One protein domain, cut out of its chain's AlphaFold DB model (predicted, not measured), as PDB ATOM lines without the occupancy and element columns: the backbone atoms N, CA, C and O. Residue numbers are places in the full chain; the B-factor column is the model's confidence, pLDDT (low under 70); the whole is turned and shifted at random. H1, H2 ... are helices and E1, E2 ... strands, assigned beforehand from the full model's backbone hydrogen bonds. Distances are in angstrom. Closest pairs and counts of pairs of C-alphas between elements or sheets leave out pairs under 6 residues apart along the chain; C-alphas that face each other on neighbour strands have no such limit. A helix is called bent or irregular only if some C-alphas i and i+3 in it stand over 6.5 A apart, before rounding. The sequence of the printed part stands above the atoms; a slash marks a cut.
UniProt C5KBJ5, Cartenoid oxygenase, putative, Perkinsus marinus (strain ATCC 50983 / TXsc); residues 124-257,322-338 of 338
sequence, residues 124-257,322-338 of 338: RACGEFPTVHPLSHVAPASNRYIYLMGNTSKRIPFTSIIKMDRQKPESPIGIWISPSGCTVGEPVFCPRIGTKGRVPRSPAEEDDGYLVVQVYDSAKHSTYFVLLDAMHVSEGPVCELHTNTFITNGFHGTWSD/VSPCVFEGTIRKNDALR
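What this domain is: This is residues 124 to 257 and 322 to 338 of the 338 residues of the protein "Cartenoid oxygenase, putative" of Perkinsus marinus (strain ATCC 50983 / TXsc) (UniProt C5KBJ5). Two strongly twisted sheets make a sandwich, only partly face to face: the smaller sheet, E1 to E4, packs on the E5 side of the larger one, E5 to E9, whose far edge E9 reaches past it. The long, bent strand E5 lies near the middle, and the small helix H1 sits at one end. Of the 151 printed residues under half are in named elements, nine strands and one helix in the order E1 E2 E3 E4 E5 H1 E6 E7 E8 E9, and the class is mostly strand. Both sheets are antiparallel, in the orders E1 E2 E3 E4 and E5 E6 E7 E8 E9. The whole is compact, with a radius of gyration of the C-alphas of 15.2 A and spans of 44 by 36 by 29 A.

Where its parts are: Find C-alpha 126 at (-39.683, 42.150, 8.674), where E1 begins and runs to residue 131. Next come E2, residues 145 to 151, 17.2 A long; E3, residues 160 to 165, 16.4 A; and E4, residues 174 to 177, 10.1 A. At C-alpha 182, (-34.505, 33.673, -5.859), E5 begins; it runs 25.7 A to residue 191 and bends by 59 degrees at residue 186. H1 is residues 203 to 206. E6 is residues 209 to 217, 25.0 A; E7 residues 222 to 229, 23.1 A; E8 residues 237 to 243, 15.8 A. E9, residues 327 to 331, ends at C-alpha 331, (-47.483, 37.769, -19.797).

How they stand to each other: Start in the larger sheet, where E5 and E9 are edge strands. Between E5 and E6, N 188 and O 212 are within hydrogen-bond range at 2.9 A, as are N 213 and O 226 of E6 and E7 at 2.9 A, N 225 and O 241 of E7 and E8 at 2.8 A, and N 242 and O 328 of E8 and E9 at 2.8 A. E6 E7 E8 form a meander, each strand the antiparallel neighbour of the one before, and so do E1 E2 E3 E4. In the latter, look for N 128 and O 149 at 2.9 A, N 148 and O 162 at 2.9 A, and N 161 and O 176 at 2.8 A. Across the sandwich, two sheets face to face with best planes 16 degrees apart, the closest C-alphas of E1 and E5 are those of Phe 129 and Glu 186, 5.6 A apart. E3 and E6 are only just apart, at 8.4 A. H1 is on neither sheet; it is too short for an O i to N i+4 pair, and its one O i to N i+3 pair is within range.

The domain as a whole: The two C-alphas farthest apart, those of Glu 170 and Ser 323, are 46.8 A from each other. Residues 258 to 321 are not printed, and C-alphas 257 and 322 stand 25.1 A apart across the cut. The links E1 to E2 and E5 to H1 are long. The mean pLDDT of the printed part is 85.8, with residues 139 to 142 and 322 to 338 under 70.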
ATOM      1  N   ARG A 124     -45.440  39.743  12.454       84.31
ATOM      2  CA  ARG A 124     -44.095  39.120  12.408       84.31
ATOM      3  C   ARG A 124     -43.280  39.466  11.159       84.31
ATOM      4  O   ARG A 124     -42.131  39.037  11.082       84.31
ATOM      5  N   ALA A 125     -43.852  40.191  10.196       90.19
ATOM      6  CA  ALA A 125     -43.115  40.602   9.012       90.19
ATOM      7  C   ALA A 125     -41.923  41.479   9.394       90.19
ATOM      8  O   ALA A 125     -41.975  42.286  10.329       90.19
ATOM      9  N   CYS A 126     -40.850  41.300   8.644       92.50
ATOM     10  CA  CYS A 126     -39.683  42.150   8.674       92.50
ATOM     11  C   CYS A 126     -39.213  42.395   7.245       92.50
ATOM     12  O   CYS A 126     -39.445  41.566   6.361       92.50
ATOM     13  N   GLY A 127     -38.565  43.523   7.008       93.19
ATOM     14  CA  GLY A 127     -38.216  43.916   5.655       93.19
ATOM     15  C   GLY A 127     -37.389  45.177   5.604       93.19
ATOM     16  O   GLY A 127     -36.882  45.630   6.626       93.19
ATOM     17  N   GLU A 128     -37.279  45.704   4.394       93.62
ATOM     18  CA  GLU A 128     -36.648  46.970   4.057       93.62
ATOM     19  C   GLU A 128     -37.315  47.600   2.826       93.62
ATOM     20  O   GLU A 128     -38.196  46.991   2.210       93.62
ATOM     21  N   PHE A 129     -36.870  48.809   2.478       95.75
ATOM     22  CA  PHE A 129     -37.275  49.546   1.278       95.75
ATOM     23  C   PHE A 129     -38.800  49.716   1.169       95.75
ATOM     24  O   PHE A 129     -39.441  49.120   0.297       95.75
ATOM     25  N   PRO A 130     -39.413  50.479   2.098       96.19
ATOM     26  CA  PRO A 130     -40.828  50.782   2.017       96.19
ATOM     27  C   PRO A 130     -41.149  51.647   0.804       96.19
ATOM     28  O   PRO A 130     -40.569  52.713   0.613       96.19
ATOM     29  N   THR A 131     -42.172  51.231   0.075       95.12
ATOM     30  CA  THR A 131     -42.758  51.958  -1.044       95.12
ATOM     31  C   THR A 131     -44.242  52.172  -0.798       95.12
ATOM     32  O   THR A 131     -44.938  51.316  -0.254       95.12
ATOM     33  N   VAL A 132     -44.741  53.322  -1.234       94.44
ATOM     34  CA  VAL A 132     -46.156  53.709  -1.198       94.44
ATOM     35  C   VAL A 132     -46.584  54.213  -2.578       94.44
ATOM     36  O   VAL A 132     -45.745  54.380  -3.467       94.44
ATOM     37  N   HIS A 133     -47.875  54.497  -2.769       93.06
ATOM     38  CA  HIS A 133     -48.330  55.196  -3.972       93.06
ATOM     39  C   HIS A 133     -47.565  56.535  -4.122       93.06
ATOM     40  O   HIS A 133     -47.471  57.294  -3.150       93.06
ATOM     41  N   PRO A 134     -47.032  56.893  -5.308       88.88
ATOM     42  CA  PRO A 134     -46.129  58.042  -5.467       88.88
ATOM     43  C   PRO A 134     -46.769  59.396  -5.120       88.88
ATOM     44  O   PRO A 134     -46.083  60.313  -4.676       88.88
ATOM     45  N   LEU A 135     -48.091  59.526  -5.269       86.94
ATOM     46  CA  LEU A 135     -48.847  60.734  -4.900       86.94
ATOM     47  C   LEU A 135     -49.406  60.722  -3.468       86.94
ATOM     48  O   LEU A 135     -50.169  61.615  -3.112       86.94
ATOM     49  N   SER A 136     -49.015  59.753  -2.637       79.50
ATOM     50  CA  SER A 136     -49.437  59.647  -1.228       79.50
ATOM     51  C   SER A 136     -49.235  60.947  -0.428       79.50
ATOM     52  O   SER A 136     -50.105  61.421   0.299       79.50
ATOM     53  N   HIS A 137     -48.100  61.610  -0.643       73.19
ATOM     54  CA  HIS A 137     -47.733  62.865   0.019       73.19
ATOM     55  C   HIS A 137     -48.673  64.058  -0.269       73.19
ATOM     56  O   HIS A 137     -48.601  65.069   0.428       73.19
ATOM     57  N   VAL A 138     -49.543  63.968  -1.283       74.12
ATOM     58  CA  VAL A 138     -50.581  64.970  -1.604       74.12
ATOM     59  C   VAL A 138     -51.998  64.396  -1.527       74.12
ATOM     60  O   VAL A 138     -52.945  65.052  -1.962       74.12
ATOM     61  N   ALA A 139     -52.162  63.190  -0.974       69.88
ATOM     62  CA  ALA A 139     -53.424  62.460  -0.932       69.88
ATOM     63  C   ALA A 139     -53.871  62.164   0.516       69.88
ATOM     64  O   ALA A 139     -53.745  61.034   0.982       69.88
ATOM     65  N   PRO A 140     -54.440  63.141   1.253       59.72
ATOM     66  CA  PRO A 140     -54.773  62.976   2.676       59.72
ATOM     67  C   PRO A 140     -55.758  61.835   2.971       59.72
ATOM     68  O   PRO A 140     -55.841  61.365   4.099       59.72
ATOM     69  N   ALA A 141     -56.534  61.411   1.967       54.50
ATOM     70  CA  ALA A 141     -57.542  60.359   2.081       54.50
ATOM     71  C   ALA A 141     -57.063  58.972   1.597       54.50
ATOM     72  O   ALA A 141     -57.840  58.019   1.670       54.50
ATOM     73  N   SER A 142     -55.830  58.838   1.086       62.00
ATOM     74  CA  SER A 142     -55.353  57.609   0.428       62.00
ATOM     75  C   SER A 142     -53.865  57.318   0.685       62.00
ATOM     76  O   SER A 142     -53.039  57.337  -0.231       62.00
ATOM     77  N   ASN A 143     -53.535  57.048   1.949       77.88
ATOM     78  CA  ASN A 143     -52.194  56.651   2.390       77.88
ATOM     79  C   ASN A 143     -52.232  55.378   3.231       77.88
ATOM     80  O   ASN A 143     -51.625  55.305   4.293       77.88
ATOM     81  N   ARG A 144     -53.034  54.399   2.840       90.06
ATOM     82  CA  ARG A 144     -53.317  53.201   3.621       90.06
ATOM     83  C   ARG A 144     -52.271  52.105   3.446       90.06
ATOM     84  O   ARG A 144     -52.004  51.380   4.409       90.06
ATOM     85  N   TYR A 145     -51.717  51.950   2.250       94.38
ATOM     86  CA  TYR A 145     -50.936  50.779   1.875       94.38
ATOM     87  C   TYR A 145     -49.439  51.063   1.825       94.38
ATOM     88  O   TYR A 145     -48.984  52.063   1.278       94.38
ATOM     89  N   ILE A 146     -48.667  50.130   2.382       95.75
ATOM     90  CA  ILE A 146     -47.204  50.132   2.328       95.75
ATOM     91  C   ILE A 146     -46.751  48.801   1.737       95.75
ATOM     92  O   ILE A 146     -47.248  47.739   2.120       95.75
ATOM     93  N   TYR A 147     -45.787  48.860   0.829       97.56
ATOM     94  CA  TYR A 147     -45.168  47.712   0.183       97.56
ATOM     95  C   TYR A 147     -43.707  47.621   0.593       97.56
ATOM     96  O   TYR A 147     -43.016  48.629   0.645       97.56
ATOM     97  N   LEU A 148     -43.232  46.419   0.890       96.31
ATOM     98  CA  LEU A 148     -41.870  46.173   1.357       96.31
ATOM     99  C   LEU A 148     -41.291  44.972   0.627       96.31
ATOM    100  O   LEU A 148     -42.017  44.005   0.376       96.31
ATOM    101  N   MET A 149     -39.981  44.971   0.393       96.12
ATOM    102  CA  MET A 149     -39.276  43.698   0.294       96.12
ATOM    103  C   MET A 149     -39.014  43.171   1.702       96.12
ATOM    104  O   MET A 149     -38.652  43.921   2.604       96.12
ATOM    105  N   GLY A 150     -39.225  41.883   1.928       94.88
ATOM    106  CA  GLY A 150     -39.165  41.344   3.275       94.88
ATOM    107  C   GLY A 150     -39.332  39.841   3.340       94.88
ATOM    108  O   GLY A 150     -39.269  39.150   2.327       94.88
ATOM    109  N   ASN A 151     -39.542  39.351   4.559       93.69
ATOM    110  CA  ASN A 151     -39.878  37.973   4.892       93.69
ATOM    111  C   ASN A 151     -40.783  37.939   6.141       93.69
ATOM    112  O   ASN A 151     -40.833  38.879   6.933       93.69
ATOM    113  N   THR A 152     -41.498  36.831   6.350       88.38
ATOM    114  CA  THR A 152     -42.217  36.550   7.615       88.38
ATOM    115  C   THR A 152     -41.354  35.817   8.643       88.38
ATOM    116  O   THR A 152     -41.746  35.645   9.797       88.38
ATOM    117  N   SER A 153     -40.165  35.385   8.220       86.75
ATOM    118  CA  SER A 153     -39.079  34.945   9.089       86.75
ATOM    119  C   SER A 153     -38.018  36.036   9.145       86.75
ATOM    120  O   SER A 153     -37.896  36.805   8.198       86.75
ATOM    121  N   LYS A 154     -37.189  36.044  10.189       83.94
ATOM    122  CA  LYS A 154     -36.079  36.996  10.294       83.94
ATOM    123  C   LYS A 154     -34.950  36.771   9.274       83.94
ATOM    124  O   LYS A 154     -34.027  37.569   9.212       83.94
ATOM    125  N   ARG A 155     -34.986  35.674   8.505       83.06
ATOM    126  CA  ARG A 155     -33.887  35.309   7.607       83.06
ATOM    127  C   ARG A 155     -33.797  36.260   6.420       83.06
ATOM    128  O   ARG A 155     -34.814  36.637   5.849       83.06
ATOM    129  N   ILE A 156     -32.574  36.526   6.002       84.00
ATOM    130  CA  ILE A 156     -32.164  37.163   4.761       84.00
ATOM    131  C   ILE A 156     -31.443  36.104   3.895       84.00
ATOM    132  O   ILE A 156     -30.964  35.097   4.432       84.00
ATOM    133  N   PRO A 157     -31.312  36.308   2.574       88.62
ATOM    134  CA  PRO A 157     -31.804  37.451   1.797       88.62
ATOM    135  C   PRO A 157     -33.333  37.564   1.804       88.62
ATOM    136  O   PRO A 157     -34.039  36.584   2.056       88.62
ATOM    137  N   PHE A 158     -33.854  38.763   1.543       93.12
ATOM    138  CA  PHE A 158     -35.295  38.946   1.383       93.12
ATOM    139  C   PHE A 158     -35.775  38.264   0.099       93.12
ATOM    140  O   PHE A 158     -35.171  38.404  -0.970       93.12
ATOM    141  N   THR A 159     -36.856  37.496   0.217       96.12
ATOM    142  CA  THR A 159     -37.410  36.701  -0.890       96.12
ATOM    143  C   THR A 159     -38.873  37.021  -1.154       96.12
ATOM    144  O   THR A 159     -39.481  36.387  -2.009       96.12
ATOM    145  N   SER A 160     -39.461  37.968  -0.423       97.75
ATOM    146  CA  SER A 160     -40.895  38.225  -0.482       97.75
ATOM    147  C   SER A 160     -41.205  39.700  -0.700       97.75
ATOM    148  O   SER A 160     -40.461  40.565  -0.241       97.75
ATOM    149  N   ILE A 161     -42.335  39.980  -1.346       98.44
ATOM    150  CA  ILE A 161     -42.968  41.299  -1.353       98.44
ATOM    151  C   ILE A 161     -44.172  41.259  -0.426       98.44
ATOM    152  O   ILE A 161     -45.010  40.361  -0.516       98.44
ATOM    153  N   ILE A 162     -44.236  42.222   0.485       97.94
ATOM    154  CA  ILE A 162     -45.206  42.275   1.572       97.94
ATOM    155  C   ILE A 162     -46.044  43.536   1.403       97.94
ATOM    156  O   ILE A 162     -45.499  44.636   1.382       97.94
ATOM    157  N   LYS A 163     -47.365  43.374   1.320       97.50
ATOM    158  CA  LYS A 163     -48.345  44.459   1.379       97.50
ATOM    159  C   LYS A 163     -48.890  44.570   2.799       97.50
ATOM    160  O   LYS A 163     -49.409  43.599   3.356       97.50
ATOM    161  N   MET A 164     -48.798  45.761   3.367       95.19
ATOM    162  CA  MET A 164     -49.339  46.115   4.674       95.19
ATOM    163  C   MET A 164     -50.487  47.110   4.527       95.19
ATOM    164  O   MET A 164     -50.537  47.881   3.573       95.19
ATOM    165  N   ASP A 165     -51.392  47.085   5.500       92.56
ATOM    166  CA  ASP A 165     -52.503  48.018   5.641       92.56
ATOM    167  C   ASP A 165     -52.345  48.740   6.982       92.56
ATOM    168  O   ASP A 165     -52.428  48.112   8.036       92.56
ATOM    169  N   ARG A 166     -52.111  50.056   6.956       90.00
ATOM    170  CA  ARG A 166     -51.939  50.872   8.172       90.00
ATOM    171  C   ARG A 166     -53.170  50.841   9.084       90.00
ATOM    172  O   ARG A 166     -53.031  51.057  10.280       90.00
ATOM    173  N   GLN A 167     -54.356  50.549   8.545       87.94
ATOM    174  CA  GLN A 167     -55.595  50.413   9.320       87.94
ATOM    175  C   GLN A 167     -55.810  48.997   9.880       87.94
ATOM    176  O   GLN A 167     -56.753  48.783  10.637       87.94
ATOM    177  N   LYS A 168     -54.973  48.025   9.493       89.19
ATOM    178  CA  LYS A 168     -54.969  46.643  10.001       89.19
ATOM    179  C   LYS A 168     -53.536  46.249  10.389       89.19
ATOM    180  O   LYS A 168     -52.921  45.402   9.731       89.19
ATOM    181  N   PRO A 169     -52.957  46.919  11.402       87.62
ATOM    182  CA  PRO A 169     -51.530  46.844  11.713       87.62
ATOM    183  C   PRO A 169     -51.058  45.454  12.170       87.62
ATOM    184  O   PRO A 169     -49.859  45.175  12.181       87.62
ATOM    185  N   GLU A 170     -51.969  44.553  12.529       89.00
ATOM    186  CA  GLU A 170     -51.676  43.281  13.186       89.00
ATOM    187  C   GLU A 170     -50.990  42.267  12.263       89.00
ATOM    188  O   GLU A 170     -50.268  41.384  12.735       89.00
ATOM    189  N   SER A 171     -51.203  42.361  10.945       91.00
ATOM    190  CA  SER A 171     -50.647  41.405   9.984       91.00
ATOM    191  C   SER A 171     -50.557  41.971   8.565       91.00
ATOM    192  O   SER A 171     -51.324  42.864   8.209       91.00
ATOM    193  N   PRO A 172     -49.644  41.456   7.721       94.25
ATOM    194  CA  PRO A 172     -49.658  41.774   6.302       94.25
ATOM    195  C   PRO A 172     -50.954  41.301   5.649       94.25
ATOM    196  O   PRO A 172     -51.442  40.212   5.950       94.25
ATOM    197  N   ILE A 173     -51.468  42.084   4.704       95.44
ATOM    198  CA  ILE A 173     -52.694  41.763   3.960       95.44
ATOM    199  C   ILE A 173     -52.417  41.075   2.619       95.44
ATOM    200  O   ILE A 173     -53.344  40.629   1.951       95.44
ATOM    201  N   GLY A 174     -51.149  40.970   2.220       96.75
ATOM    202  CA  GLY A 174     -50.728  40.224   1.043       96.75
ATOM    203  C   GLY A 174     -49.235  39.932   1.089       96.75
ATOM    204  O   GLY A 174     -48.444  40.775   1.510       96.75
ATOM    205  N   ILE A 175     -48.848  38.724   0.683       97.94
ATOM    206  CA  ILE A 175     -47.447  38.310   0.607       97.94
ATOM    207  C   ILE A 175     -47.255  37.525  -0.680       97.94
ATOM    208  O   ILE A 175     -47.917  36.510  -0.893       97.94
ATOM    209  N   TRP A 176     -46.317  37.970  -1.505       98.25
ATOM    210  CA  TRP A 176     -45.772  37.173  -2.592       98.25
ATOM    211  C   TRP A 176     -44.394  36.662  -2.204       98.25
ATOM    212  O   TRP A 176     -43.563  37.452  -1.767       98.25
ATOM    213  N   ILE A 177     -44.141  35.367  -2.380       98.00
ATOM    214  CA  ILE A 177     -42.831  34.751  -2.151       98.00
ATOM    215  C   ILE A 177     -42.259  34.372  -3.516       98.00
ATOM    216  O   ILE A 177     -42.929  33.702  -4.306       98.00
ATOM    217  N   SER A 178     -41.031  34.802  -3.796       97.25
ATOM    218  CA  SER A 178     -40.335  34.448  -5.028       97.25
ATOM    219  C   SER A 178     -40.029  32.939  -5.088       97.25
ATOM    220  O   SER A 178     -40.035  32.250  -4.061       97.25
ATOM    221  N   PRO A 179     -39.775  32.376  -6.285       96.56
ATOM    222  CA  PRO A 179     -39.385  30.977  -6.412       96.56
ATOM    223  C   PRO A 179     -38.143  30.628  -5.579       96.56
ATOM    224  O   PRO A 179     -37.289  31.471  -5.308       96.56
ATOM    225  N   SER A 180     -38.007  29.354  -5.203       95.31
ATOM    226  CA  SER A 180     -36.841  28.883  -4.447       95.31
ATOM    227  C   SER A 180     -35.528  29.242  -5.154       95.31
ATOM    228  O   SER A 180     -35.423  29.129  -6.374       95.31
ATOM    229  N   GLY A 181     -34.532  29.689  -4.386       93.81
ATOM    230  CA  GLY A 181     -33.249  30.149  -4.924       93.81
ATOM    231  C   GLY A 181     -33.271  31.569  -5.500       93.81
ATOM    232  O   GLY A 181     -32.231  32.022  -5.984       93.81
ATOM    233  N   CYS A 182     -34.402  32.281  -5.430       95.56
ATOM    234  CA  CYS A 182     -34.505  33.673  -5.859       95.56
ATOM    235  C   CYS A 182     -34.461  34.667  -4.687       95.56
ATOM    236  O   CYS A 182     -34.934  34.379  -3.589       95.56
ATOM    237  N   THR A 183     -33.952  35.874  -4.940       95.12
ATOM    238  CA  THR A 183     -34.024  37.031  -4.025       95.12
ATOM    239  C   THR A 183     -34.731  38.189  -4.710       95.12
ATOM    240  O   THR A 183     -34.640  38.305  -5.929       95.12
ATOM    241  N   VAL A 184     -35.396  39.053  -3.949       96.62
ATOM    242  CA  VAL A 184     -36.093  40.230  -4.499       96.62
ATOM    243  C   VAL A 184     -35.335  41.524  -4.191       96.62
ATOM    244  O   VAL A 184     -34.506  41.534  -3.285       96.62
ATOM    245  N   GLY A 185     -35.600  42.584  -4.954       95.25
ATOM    246  CA  GLY A 185     -35.172  43.964  -4.684       95.25
ATOM    247  C   GLY A 185     -36.332  44.865  -4.242       95.25
ATOM    248  O   GLY A 185     -37.443  44.376  -4.024       95.25
ATOM    249  N   GLU A 186     -36.072  46.173  -4.129       97.00
ATOM    250  CA  GLU A 186     -37.078  47.183  -3.763       97.00
ATOM    251  C   GLU A 186     -38.296  47.106  -4.707       97.00
ATOM    252  O   GLU A 186     -38.123  47.120  -5.933       97.00
ATOM    253  N   PRO A 187     -39.532  47.019  -4.175       97.62
ATOM    254  CA  PRO A 187     -40.725  47.165  -4.994       97.62
ATOM    255  C   PRO A 187     -40.913  48.632  -5.383       97.62
ATOM    256  O   PRO A 187     -40.985  49.491  -4.513       97.62
ATOM    257  N   VAL A 188     -41.084  48.926  -6.668       96.69
ATOM    258  CA  VAL A 188     -41.396  50.282  -7.147       96.69
ATOM    259  C   VAL A 188     -42.851  50.338  -7.597       96.69
ATOM    260  O   VAL A 188     -43.269  49.549  -8.445       96.69
ATOM    261  N   PHE A 189     -43.633  51.269  -7.046       95.19
ATOM    262  CA  PHE A 189     -45.042  51.422  -7.403       95.19
ATOM    263  C   PHE A 189     -45.194  52.157  -8.740       95.19
ATOM    264  O   PHE A 189     -44.697  53.268  -8.923       95.19
ATOM    265  N   CYS A 190     -45.928  51.538  -9.655       93.31
ATOM    266  CA  CYS A 190     -46.292  52.042 -10.971       93.31
ATOM    267  C   CYS A 190     -47.825  52.190 -11.020       93.31
ATOM    268  O   CYS A 190     -48.524  51.172 -11.058       93.31
ATOM    269  N   PRO A 191     -48.378  53.418 -10.982       91.31
ATOM    270  CA  PRO A 191     -49.825  53.628 -11.069       91.31
ATOM    271  C   PRO A 191     -50.423  53.073 -12.367       91.31
ATOM    272  O   PRO A 191     -49.747  53.024 -13.397       91.31
ATOM    273  N   ARG A 192     -51.706  52.677 -12.345       90.19
ATOM    274  CA  ARG A 192     -52.392  52.205 -13.556       90.19
ATOM    275  C   ARG A 192     -52.301  53.228 -14.697       90.19
ATOM    276  O   ARG A 192     -52.390  54.441 -14.513       90.19
ATOM    277  N   ILE A 193     -52.183  52.729 -15.927       83.69
ATOM    278  CA  ILE A 193     -52.196  53.570 -17.127       83.69
ATOM    279  C   ILE A 193     -53.421  54.496 -17.126       83.69
ATOM    280  O   ILE A 193     -54.556  54.075 -16.909       83.69
ATOM    281  N   GLY A 194     -53.187  55.779 -17.413       80.88
ATOM    282  CA  GLY A 194     -54.240  56.794 -17.481       80.88
ATOM    283  C   GLY A 194     -54.608  57.438 -16.141       80.88
ATOM    284  O   GLY A 194     -55.433  58.355 -16.135       80.88
ATOM    285  N   THR A 195     -53.979  57.034 -15.030       81.19
ATOM    286  CA  THR A 195     -54.145  57.681 -13.716       81.19
ATOM    287  C   THR A 195     -53.022  58.669 -13.375       81.19
ATOM    288  O   THR A 195     -53.042  59.263 -12.299       81.19
ATOM    289  N   LYS A 196     -52.084  58.934 -14.302       74.50
ATOM    290  CA  LYS A 196     -50.973  59.891 -14.115       74.50
ATOM    291  C   LYS A 196     -51.460  61.224 -13.543       74.50
ATOM    292  O   LYS A 196     -52.390  61.839 -14.067       74.50
ATOM    293  N   GLY A 197     -50.800  61.669 -12.473       78.56
ATOM    294  CA  GLY A 197     -51.091  62.938 -11.802       78.56
ATOM    295  C   GLY A 197     -52.429  62.975 -11.057       78.56
ATOM    296  O   GLY A 197     -52.757  64.003 -10.468       78.56
ATOM    297  N   ARG A 198     -53.214  61.888 -11.065       84.81
ATOM    298  CA  ARG A 198     -54.468  61.811 -10.319       84.81
ATOM    299  C   ARG A 198     -54.166  61.383  -8.895       84.81
ATOM    300  O   ARG A 198     -53.718  60.269  -8.649       84.81
ATOM    301  N   VAL A 199     -54.424  62.293  -7.969       87.25
ATOM    302  CA  VAL A 199     -54.405  62.009  -6.536       87.25
ATOM    303  C   VAL A 199     -55.489  60.962  -6.249       87.25
ATOM    304  O   VAL A 199     -56.646  61.222  -6.597       87.25
ATOM    305  N   PRO A 200     -55.156  59.797  -5.663       88.44
ATOM    306  CA  PRO A 200     -56.168  58.808  -5.324       88.44
ATOM    307  C   PRO A 200     -57.134  59.360  -4.268       88.44
ATOM    308  O   PRO A 200     -56.764  60.143  -3.393       88.44
ATOM    309  N   ARG A 201     -58.412  58.994  -4.377       87.00
ATOM    310  CA  ARG A 201     -59.497  59.505  -3.512       87.00
ATOM    311  C   ARG A 201     -60.149  58.423  -2.666       87.00
ATOM    312  O   ARG A 201     -61.033  58.712  -1.864       87.00
ATOM    313  N   SER A 202     -59.749  57.176  -2.867       88.75
ATOM    314  CA  SER A 202     -60.213  56.036  -2.091       88.75
ATOM    315  C   SER A 202     -59.092  55.006  -1.972       88.75
ATOM    316  O   SER A 202     -58.205  55.001  -2.827       88.75
ATOM    317  N   PRO A 203     -59.154  54.094  -0.987       89.06
ATOM    318  CA  PRO A 203     -58.199  52.994  -0.892       89.06
ATOM    319  C   PRO A 203     -58.088  52.181  -2.187       89.06
ATOM    320  O   PRO A 203     -56.988  51.851  -2.594       89.06
ATOM    321  N   ALA A 204     -59.202  51.939  -2.884       89.56
ATOM    322  CA  ALA A 204     -59.190  51.180  -4.135       89.56
ATOM    323  C   ALA A 204     -58.532  51.927  -5.307       89.56
ATOM    324  O   ALA A 204     -58.096  51.287  -6.250       89.56
ATOM    325  N   GLU A 205     -58.488  53.267  -5.284       90.69
ATOM    326  CA  GLU A 205     -57.709  54.045  -6.263       90.69
ATOM    327  C   GLU A 205     -56.214  54.086  -5.873       90.69
ATOM    328  O   GLU A 205     -55.368  54.329  -6.725       90.69
ATOM    329  N   GLU A 206     -55.880  53.881  -4.592       92.19
ATOM    330  CA  GLU A 206     -54.516  53.985  -4.050       92.19
ATOM    331  C   GLU A 206     -53.629  52.806  -4.443       92.19
ATOM    332  O   GLU A 206     -52.461  52.992  -4.776       92.19
ATOM    333  N   ASP A 207     -54.172  51.593  -4.393       94.06
ATOM    334  CA  ASP A 207     -53.476  50.376  -4.802       94.06
ATOM    335  C   ASP A 207     -53.799  49.960  -6.241       94.06
ATOM    336  O   ASP A 207     -53.417  48.865  -6.662       94.06
ATOM    337  N   ASP A 208     -54.437  50.843  -7.021       93.38
ATOM    338  CA  ASP A 208     -54.721  50.605  -8.432       93.38
ATOM    339  C   ASP A 208     -53.478  50.821  -9.308       93.38
ATOM    340  O   ASP A 208     -53.236  51.880  -9.900       93.38
ATOM    341  N   GLY A 209     -52.661  49.780  -9.386       93.62
ATOM    342  CA  GLY A 209     -51.427  49.794 -10.147       93.62
ATOM    343  C   GLY A 209     -50.652  48.496 -10.015       93.62
ATOM    344  O   GLY A 209     -51.188  47.438  -9.683       93.62
ATOM    345  N   TYR A 210     -49.359  48.591 -10.287       96.44
ATOM    346  CA  TYR A 210     -48.449  47.460 -10.286       96.44
ATOM    347  C   TYR A 210     -47.221  47.754  -9.433       96.44
ATOM    348  O   TYR A 210     -46.773  48.895  -9.334       96.44
ATOM    349  N   LEU A 211     -46.629  46.709  -8.867       98.06
ATOM    350  CA  LEU A 211     -45.289  46.773  -8.292       98.06
ATOM    351  C   LEU A 211     -44.302  46.195  -9.297       98.06
ATOM    352  O   LEU A 211     -44.431  45.033  -9.686       98.06
ATOM    353  N   VAL A 212     -43.309  46.988  -9.685       96.94
ATOM    354  CA  VAL A 212     -42.152  46.525 -10.452       96.94
ATOM    355  C   VAL A 212     -41.106  46.033  -9.464       96.94
ATOM    356  O   VAL A 212     -40.675  46.789  -8.596       96.94
ATOM    357  N   VAL A 213     -40.705  44.770  -9.577       97.31
ATOM    358  CA  VAL A 213     -39.823  44.130  -8.595       97.31
ATOM    359  C   VAL A 213     -38.691  43.417  -9.315       97.31
ATOM    360  O   VAL A 213     -38.929  42.559 -10.163       97.31
ATOM    361  N   GLN A 214     -37.452  43.752  -8.960       96.75
ATOM    362  CA  GLN A 214     -36.273  43.014  -9.407       96.75
ATOM    363  C   GLN A 214     -36.214  41.651  -8.710       96.75
ATOM    364  O   GLN A 214     -36.392  41.564  -7.497       96.75
ATOM    365  N   VAL A 215     -35.913  40.595  -9.461       96.75
ATOM    366  CA  VAL A 215     -35.726  39.239  -8.949       96.75
ATOM    367  C   VAL A 215     -34.423  38.667  -9.482       96.75
ATOM    368  O   VAL A 215     -34.218  38.567 -10.690       96.75
ATOM    369  N   TYR A 216     -33.535  38.270  -8.580       95.69
ATOM    370  CA  TYR A 216     -32.295  37.580  -8.920       95.69
ATOM    371  C   TYR A 216     -32.461  36.072  -8.715       95.69
ATOM    372  O   TYR A 216     -32.812  35.643  -7.619       95.69
ATOM    373  N   ASP A 217     -32.198  35.279  -9.757       94.94
ATOM    374  CA  ASP A 217     -32.201  33.810  -9.746       94.94
ATOM    375  C   ASP A 217     -30.760  33.303  -9.602       94.94
ATOM    376  O   ASP A 217     -29.941  33.413 -10.521       94.94
ATOM    377  N   SER A 218     -30.443  32.739  -8.435       93.31
ATOM    378  CA  SER A 218     -29.090  32.258  -8.138       93.31
ATOM    379  C   SER A 218     -28.694  31.016  -8.937       93.31
ATOM    380  O   SER A 218     -27.509  30.840  -9.213       93.31
ATOM    381  N   ALA A 219     -29.654  30.179  -9.346       93.19
ATOM    382  CA  ALA A 219     -29.370  28.958 -10.094       93.19
ATOM    383  C   ALA A 219     -28.992  29.272 -11.546       93.19
ATOM    384  O   ALA A 219     -28.131  28.608 -12.123       93.19
ATOM    385  N   LYS A 220     -29.620  30.301 -12.127       91.44
ATOM    386  CA  LYS A 220     -29.338  30.759 -13.497       91.44
ATOM    387  C   LYS A 220     -28.293  31.865 -13.571       91.44
ATOM    388  O   LYS A 220     -27.816  32.160 -14.662       91.44
ATOM    389  N   HIS A 221     -27.953  32.468 -12.433       92.12
ATOM    390  CA  HIS A 221     -27.120  33.663 -12.358       92.12
ATOM    391  C   HIS A 221     -27.626  34.762 -13.308       92.12
ATOM    392  O   HIS A 221     -26.898  35.297 -14.143       92.12
ATOM    393  N   SER A 222     -28.917  35.065 -13.194       92.56
ATOM    394  CA  SER A 222     -29.613  36.024 -14.050       92.56
ATOM    395  C   SER A 222     -30.630  36.819 -13.250       92.56
ATOM    396  O   SER A 222     -31.169  36.326 -12.258       92.56
ATOM    397  N   THR A 223     -30.947  38.018 -13.725       94.06
ATOM    398  CA  THR A 223     -31.992  38.855 -13.135       94.06
ATOM    399  C   THR A 223     -33.188  38.935 -14.075       94.06
ATOM    400  O   THR A 223     -33.046  38.954 -15.295       94.06
ATOM    401  N   TYR A 224     -34.387  38.992 -13.521       94.31
ATOM    402  CA  TYR A 224     -35.608  39.323 -14.240       94.31
ATOM    403  C   TYR A 224     -36.429  40.290 -13.395       94.31
ATOM    404  O   TYR A 224     -36.185  40.443 -12.201       94.31
ATOM    405  N   PHE A 225     -37.376  40.979 -14.013       96.06
ATOM    406  CA  PHE A 225     -38.320  41.825 -13.298       96.06
ATOM    407  C   PHE A 225     -39.688  41.182 -13.323       96.06
ATOM    408  O   PHE A 225     -40.062  40.543 -14.305       96.06
ATOM    409  N   VAL A 226     -40.451  41.369 -12.262       96.81
ATOM    410  CA  VAL A 226     -41.851  40.982 -12.232       96.81
ATOM    411  C   VAL A 226     -42.738  42.197 -12.042       96.81
ATOM    412  O   VAL A 226     -42.346  43.162 -11.387       96.81
ATOM    413  N   LEU A 227     -43.934  42.126 -12.617       97.19
ATOM    414  CA  LEU A 227     -45.036  43.018 -12.293       97.19
ATOM    415  C   LEU A 227     -46.016  42.253 -11.413       97.19
ATOM    416  O   LEU A 227     -46.557  41.233 -11.845       97.19
ATOM    417  N   LEU A 228     -46.242  42.738 -10.198       98.19
ATOM    418  CA  LEU A 228     -47.295  42.248  -9.310       98.19
ATOM    419  C   LEU A 228     -48.483  43.204  -9.392       98.19
ATOM    420  O   LEU A 228     -48.271  44.414  -9.416       98.19
ATOM    421  N   ASP A 229     -49.710  42.685  -9.392       97.12
ATOM    422  CA  ASP A 229     -50.888  43.515  -9.113       97.12
ATOM    423  C   ASP A 229     -50.770  44.041  -7.671       97.12
ATOM    424  O   ASP A 229     -50.682  43.259  -6.720       97.12
ATOM    425  N   ALA A 230     -50.717  45.365  -7.501       97.44
ATOM    426  CA  ALA A 230     -50.534  45.988  -6.194       97.44
ATOM    427  C   ALA A 230     -51.754  45.787  -5.273       97.44
ATOM    428  O   ALA A 230     -51.618  45.843  -4.041       97.44
ATOM    429  N   MET A 231     -52.928  45.485  -5.838       96.25
ATOM    430  CA  MET A 231     -54.120  45.093  -5.093       96.25
ATOM    431  C   MET A 231     -53.995  43.652  -4.573       96.25
ATOM    432  O   MET A 231     -54.231  43.408  -3.385       96.25
ATOM    433  N   HIS A 232     -53.514  42.736  -5.422       96.69
ATOM    434  CA  HIS A 232     -53.511  41.283  -5.203       96.69
ATOM    435  C   HIS A 232     -52.109  40.656  -5.252       96.69
ATOM    436  O   HIS A 232     -51.887  39.646  -5.919       96.69
ATOM    437  N   VAL A 233     -51.150  41.213  -4.502       97.75
ATOM    438  CA  VAL A 233     -49.739  40.782  -4.575       97.75
ATOM    439  C   VAL A 233     -49.556  39.265  -4.408       97.75
ATOM    440  O   VAL A 233     -48.737  38.668  -5.096       97.75
ATOM    441  N   SER A 234     -50.351  38.614  -3.551       97.50
ATOM    442  CA  SER A 234     -50.262  37.174  -3.266       97.50
ATOM    443  C   SER A 234     -50.614  36.260  -4.441       97.50
ATOM    444  O   SER A 234     -50.253  35.086  -4.410       97.50
ATOM    445  N   GLU A 235     -51.288  36.765  -5.478       97.06
ATOM    446  CA  GLU A 235     -51.570  36.000  -6.703       97.06
ATOM    447  C   GLU A 235     -50.319  35.800  -7.572       97.06
ATOM    448  O   GLU A 235     -50.288  34.953  -8.470       97.06
ATOM    449  N   GLY A 236     -49.249  36.532  -7.257       95.56
ATOM    450  CA  GLY A 236     -47.982  36.470  -7.956       95.56
ATOM    451  C   GLY A 236     -47.952  37.328  -9.219       95.56
ATOM    452  O   GLY A 236     -48.776  38.225  -9.403       95.56
ATOM    453  N   PRO A 237     -46.944  37.115 -10.078       96.25
ATOM    454  CA  PRO A 237     -46.671  38.027 -11.171       96.25
ATOM    455  C   PRO A 237     -47.691  37.912 -12.298       96.25
ATOM    456  O   PRO A 237     -47.933  36.830 -12.838       96.25
ATOM    457  N   VAL A 238     -48.229  39.061 -12.709       94.62
ATOM    458  CA  VAL A 238     -49.038  39.188 -13.932       94.62
ATOM    459  C   VAL A 238     -48.148  39.219 -15.180       94.62
ATOM    460  O   VAL A 238     -48.561  38.814 -16.269       94.62
ATOM    461  N   CYS A 239     -46.895  39.649 -15.017       91.44
ATOM    462  CA  CYS A 239     -45.889  39.708 -16.069       91.44
ATOM    463  C   CYS A 239     -44.494  39.433 -15.497       91.44
ATOM    464  O   CYS A 239     -44.179  39.861 -14.387       91.44
ATOM    465  N   GLU A 240     -43.658  38.763 -16.285       93.06
ATOM    466  CA  GLU A 240     -42.229  38.594 -16.024       93.06
ATOM    467  C   GLU A 240     -41.428  39.117 -17.224       93.06
ATOM    468  O   GLU A 240     -41.731  38.791 -18.374       93.06
ATOM    469  N   LEU A 241     -40.393  39.910 -16.957       90.75
ATOM    470  CA  LEU A 241     -39.487  40.518 -17.926       90.75
ATOM    471  C   LEU A 241     -38.079  39.967 -17.686       90.75
ATOM    472  O   LEU A 241     -37.350  40.431 -16.807       90.75
ATOM    473  N   HIS A 242     -37.707  38.948 -18.451       88.19
ATOM    474  CA  HIS A 242     -36.435  38.245 -18.303       88.19
ATOM    475  C   HIS A 242     -35.307  39.037 -18.949       88.19
ATOM    476  O   HIS A 242     -35.461  39.514 -20.070       88.19
ATOM    477  N   THR A 243     -34.179  39.173 -18.252       85.06
ATOM    478  CA  THR A 243     -32.969  39.777 -18.827       85.06
ATOM    479  C   THR A 243     -31.971  38.700 -19.235       85.06
ATOM    480  O   THR A 243     -31.988  37.580 -18.727       85.06
ATOM    481  N   ASN A 244     -31.073  39.041 -20.156       81.06
ATOM    482  CA  ASN A 244     -30.010  38.153 -20.630       81.06
ATOM    483  C   ASN A 244     -28.725  38.206 -19.779       81.06
ATOM    484  O   ASN A 244     -27.709  37.632 -20.168       81.06
ATOM    485  N   THR A 245     -28.746  38.916 -18.648       83.06
ATOM    486  CA  THR A 245     -27.594  39.111 -17.763       83.06
ATOM    487  C   THR A 245     -28.033  39.057 -16.301       83.06
ATOM    488  O   THR A 245     -29.219  38.993 -15.984       83.06
ATOM    489  N   PHE A 246     -27.081  39.083 -15.376       87.62
ATOM    490  CA  PHE A 246     -27.396  39.465 -14.009       87.62
ATOM    491  C   PHE A 246     -27.271  40.981 -13.859       87.62
ATOM    492  O   PHE A 246     -26.383  41.623 -14.427       87.62
ATOM    493  N   ILE A 247     -28.186  41.535 -13.079       88.12
ATOM    494  CA  ILE A 247     -28.127  42.883 -12.528       88.12
ATOM    495  C   ILE A 247     -28.020  42.674 -11.024       88.12
ATOM    496  O   ILE A 247     -28.848  41.967 -10.440       88.12
ATOM    497  N   THR A 248     -26.986  43.238 -10.405       84.69
ATOM    498  CA  THR A 248     -26.803  43.165  -8.952       84.69
ATOM    499  C   THR A 248     -28.005  43.769  -8.237       84.69
ATOM    500  O   THR A 248     -28.624  44.696  -8.760       84.69
ATOM    501  N   ASN A 249     -28.326  43.279  -7.039       81.69
ATOM    502  CA  ASN A 249     -29.318  43.947  -6.200       81.69
ATOM    503  C   ASN A 249     -28.850  45.387  -5.956       81.69
ATOM    504  O   ASN A 249     -27.754  45.607  -5.434       81.69
ATOM    505  N   GLY A 250     -29.645  46.339  -6.438       85.81
ATOM    506  CA  GLY A 250     -29.413  47.761  -6.231       85.81
ATOM    507  C   GLY A 250     -29.929  48.223  -4.871       85.81
ATOM    508  O   GLY A 250     -30.229  47.414  -3.994       85.81
ATOM    509  N   PHE A 251     -30.039  49.541  -4.729       88.81
ATOM    510  CA  PHE A 251     -30.734  50.171  -3.611       88.81
ATOM    511  C   PHE A 251     -32.089  50.669  -4.105       88.81
ATOM    512  O   PHE A 251     -33.026  49.885  -4.187       88.81
ATOM    513  N   HIS A 252     -32.150  51.934  -4.516       94.19
ATOM    514  CA  HIS A 252     -33.402  52.588  -4.863       94.19
ATOM    515  C   HIS A 252     -33.653  52.670  -6.366       94.19
ATOM    516  O   HIS A 252     -32.722  52.794  -7.169       94.19
ATOM    517  N   GLY A 253     -34.930  52.684  -6.722       89.94
ATOM    518  CA  GLY A 253     -35.455  52.981  -8.040       89.94
ATOM    519  C   GLY A 253     -36.656  53.921  -7.965       89.94
ATOM    520  O   GLY A 253     -37.204  54.218  -6.908       89.94
ATOM    521  N   THR A 254     -37.076  54.420  -9.121       88.81
ATOM    522  CA  THR A 254     -38.307  55.199  -9.236       88.81
ATOM    523  C   THR A 254     -38.993  54.880 -10.554       88.81
ATOM    524  O   THR A 254     -38.336  54.510 -11.530       88.81
ATOM    525  N   TRP A 255     -40.316  55.001 -10.574       87.81
ATOM    526  CA  TRP A 255     -41.091  54.891 -11.797       87.81
ATOM    527  C   TRP A 255     -41.241  56.270 -12.434       87.81
ATOM    528  O   TRP A 255     -41.597  57.244 -11.772       87.81
ATOM    529  N   SER A 256     -41.013  56.327 -13.740       83.19
ATOM    530  CA  SER A 256     -41.304  57.491 -14.565       83.19
ATOM    531  C   SER A 256     -42.154  57.044 -15.742       83.19
ATOM    532  O   SER A 256     -41.780  56.121 -16.461       83.19
ATOM    533  N   ASP A 257     -43.266  57.742 -15.972       74.81
ATOM    534  CA  ASP A 257     -44.076  57.556 -17.183       74.81
ATOM    535  C   ASP A 257     -43.343  58.036 -18.446       74.81
ATOM    536  O   ASP A 257     -43.744  57.734 -19.569       74.81
ATOM    537  N   VAL A 322     -20.809  47.843 -22.988       33.09
ATOM    538  CA  VAL A 322     -21.861  47.063 -22.338       33.09
ATOM    539  C   VAL A 322     -22.853  46.654 -23.428       33.09
ATOM    540  O   VAL A 322     -23.452  47.516 -24.071       33.09
ATOM    541  N   SER A 323     -22.992  45.349 -23.688       35.47
ATOM    542  CA  SER A 323     -24.079  44.858 -24.538       35.47
ATOM    543  C   SER A 323     -25.401  45.388 -23.976       35.47
ATOM    544  O   SER A 323     -25.594  45.300 -22.761       35.47
ATOM    545  N   PRO A 324     -26.308  45.929 -24.807       48.75
ATOM    546  CA  PRO A 324     -27.587  46.416 -24.311       48.75
ATOM    547  C   PRO A 324     -28.319  45.278 -23.593       48.75
ATOM    548  O   PRO A 324     -28.387  44.154 -24.099       48.75
ATOM    549  N   CYS A 325     -28.831  45.567 -22.396       45.91
ATOM    550  CA  CYS A 325     -29.699  44.644 -21.675       45.91
ATOM    551  C   CYS A 325     -30.969  44.447 -22.512       45.91
ATOM    552  O   CYS A 325     -31.658  45.419 -22.828       45.91
ATOM    553  N   VAL A 326     -31.242  43.209 -22.919       56.75
ATOM    554  CA  VAL A 326     -32.438  42.862 -23.697       56.75
ATOM    555  C   VAL A 326     -33.447  42.224 -22.754       56.75
ATOM    556  O   VAL A 326     -33.092  41.307 -22.014       56.75
ATOM    557  N   PHE A 327     -34.688  42.709 -22.796       62.50
ATOM    558  CA  PHE A 327     -35.802  42.165 -22.025       62.50
ATOM    559  C   PHE A 327     -36.674  41.265 -22.906       62.50
ATOM    560  O   PHE A 327     -37.154  41.700 -23.952       62.50
ATOM    561  N   GLU A 328     -36.932  40.038 -22.458       62.81
ATOM    562  CA  GLU A 328     -37.925  39.135 -23.047       62.81
ATOM    563  C   GLU A 328     -39.107  38.961 -22.081       62.81
ATOM    564  O   GLU A 328     -38.952  38.489 -20.954       62.81
ATOM    565  N   GLY A 329     -40.304  39.382 -22.504       56.09
ATOM    566  CA  GLY A 329     -41.495  39.423 -21.650       56.09
ATOM    567  C   GLY A 329     -42.442  38.234 -21.832       56.09
ATOM    568  O   GLY A 329     -42.905  37.963 -22.945       56.09
ATOM    569  N   THR A 330     -42.824  37.588 -20.728       67.75
ATOM    570  CA  THR A 330     -43.928  36.616 -20.674       67.75
ATOM    571  C   THR A 330     -45.078  37.192 -19.852       67.75
ATOM    572  O   THR A 330     -44.910  37.538 -18.687       67.75
ATOM    573  N   ILE A 331     -46.265  37.285 -20.458       58.31
ATOM    574  CA  ILE A 331     -47.483  37.769 -19.797       58.31
ATOM    575  C   ILE A 331     -48.356  36.566 -19.453       58.31
ATOM    576  O   ILE A 331     -48.676  35.768 -20.341       58.31
ATOM    577  N   ARG A 332     -48.778  36.442 -18.191       52.16
ATOM    578  CA  ARG A 332     -49.826  35.485 -17.829       52.16
ATOM    579  C   ARG A 332     -51.166  36.072 -18.263       52.16
ATOM    580  O   ARG A 332     -51.461  37.224 -17.964       52.16
ATOM    581  N   LYS A 333     -51.979  35.302 -18.995       43.25
ATOM    582  CA  LYS A 333     -53.354  35.703 -19.326       43.25
ATOM    583  C   LYS A 333     -54.174  35.759 -18.036       43.25
ATOM    584  O   LYS A 333     -54.730  34.747 -17.632       43.25
ATOM    585  N   ASN A 334     -54.224  36.927 -17.414       41.81
ATOM    586  CA  ASN A 334     -55.257  37.296 -16.460       41.81
ATOM    587  C   ASN A 334     -56.056  38.431 -17.103       41.81
ATOM    588  O   ASN A 334     -55.468  39.394 -17.597       41.81
ATOM    589  N   ASP A 335     -57.384  38.322 -17.113       39.66
ATOM    590  CA  ASP A 335     -58.294  39.278 -17.770       39.66
ATOM    591  C   ASP A 335     -58.216  40.716 -17.192       39.66
ATOM    592  O   ASP A 335     -58.829  41.636 -17.734       39.66
ATOM    593  N   ALA A 336     -57.429  40.922 -16.128       39.69
ATOM    594  CA  ALA A 336     -57.209  42.186 -15.423       39.69
ATOM    595  C   ALA A 336     -56.131  43.109 -16.037       39.69
ATOM    596  O   ALA A 336     -56.022  44.271 -15.639       39.69
ATOM    597  N   LEU A 337     -55.340  42.636 -17.008       41.00
ATOM    598  CA  LEU A 337     -54.364  43.465 -17.732       41.00
ATOM    599  C   LEU A 337     -55.062  44.259 -18.852       41.00
ATOM    600  O   LEU A 337     -54.985  43.898 -20.028       41.00
ATOM    601  N   ARG A 338     -55.778  45.324 -18.484       34.91
ATOM    602  CA  ARG A 338     -56.284  46.357 -19.402       34.91
ATOM    603  C   ARG A 338     -55.890  47.750 -18.942       34.91
ATOM    604  O   ARG A 338     -55.865  47.984 -17.708       34.91
TER     605      ARG A 338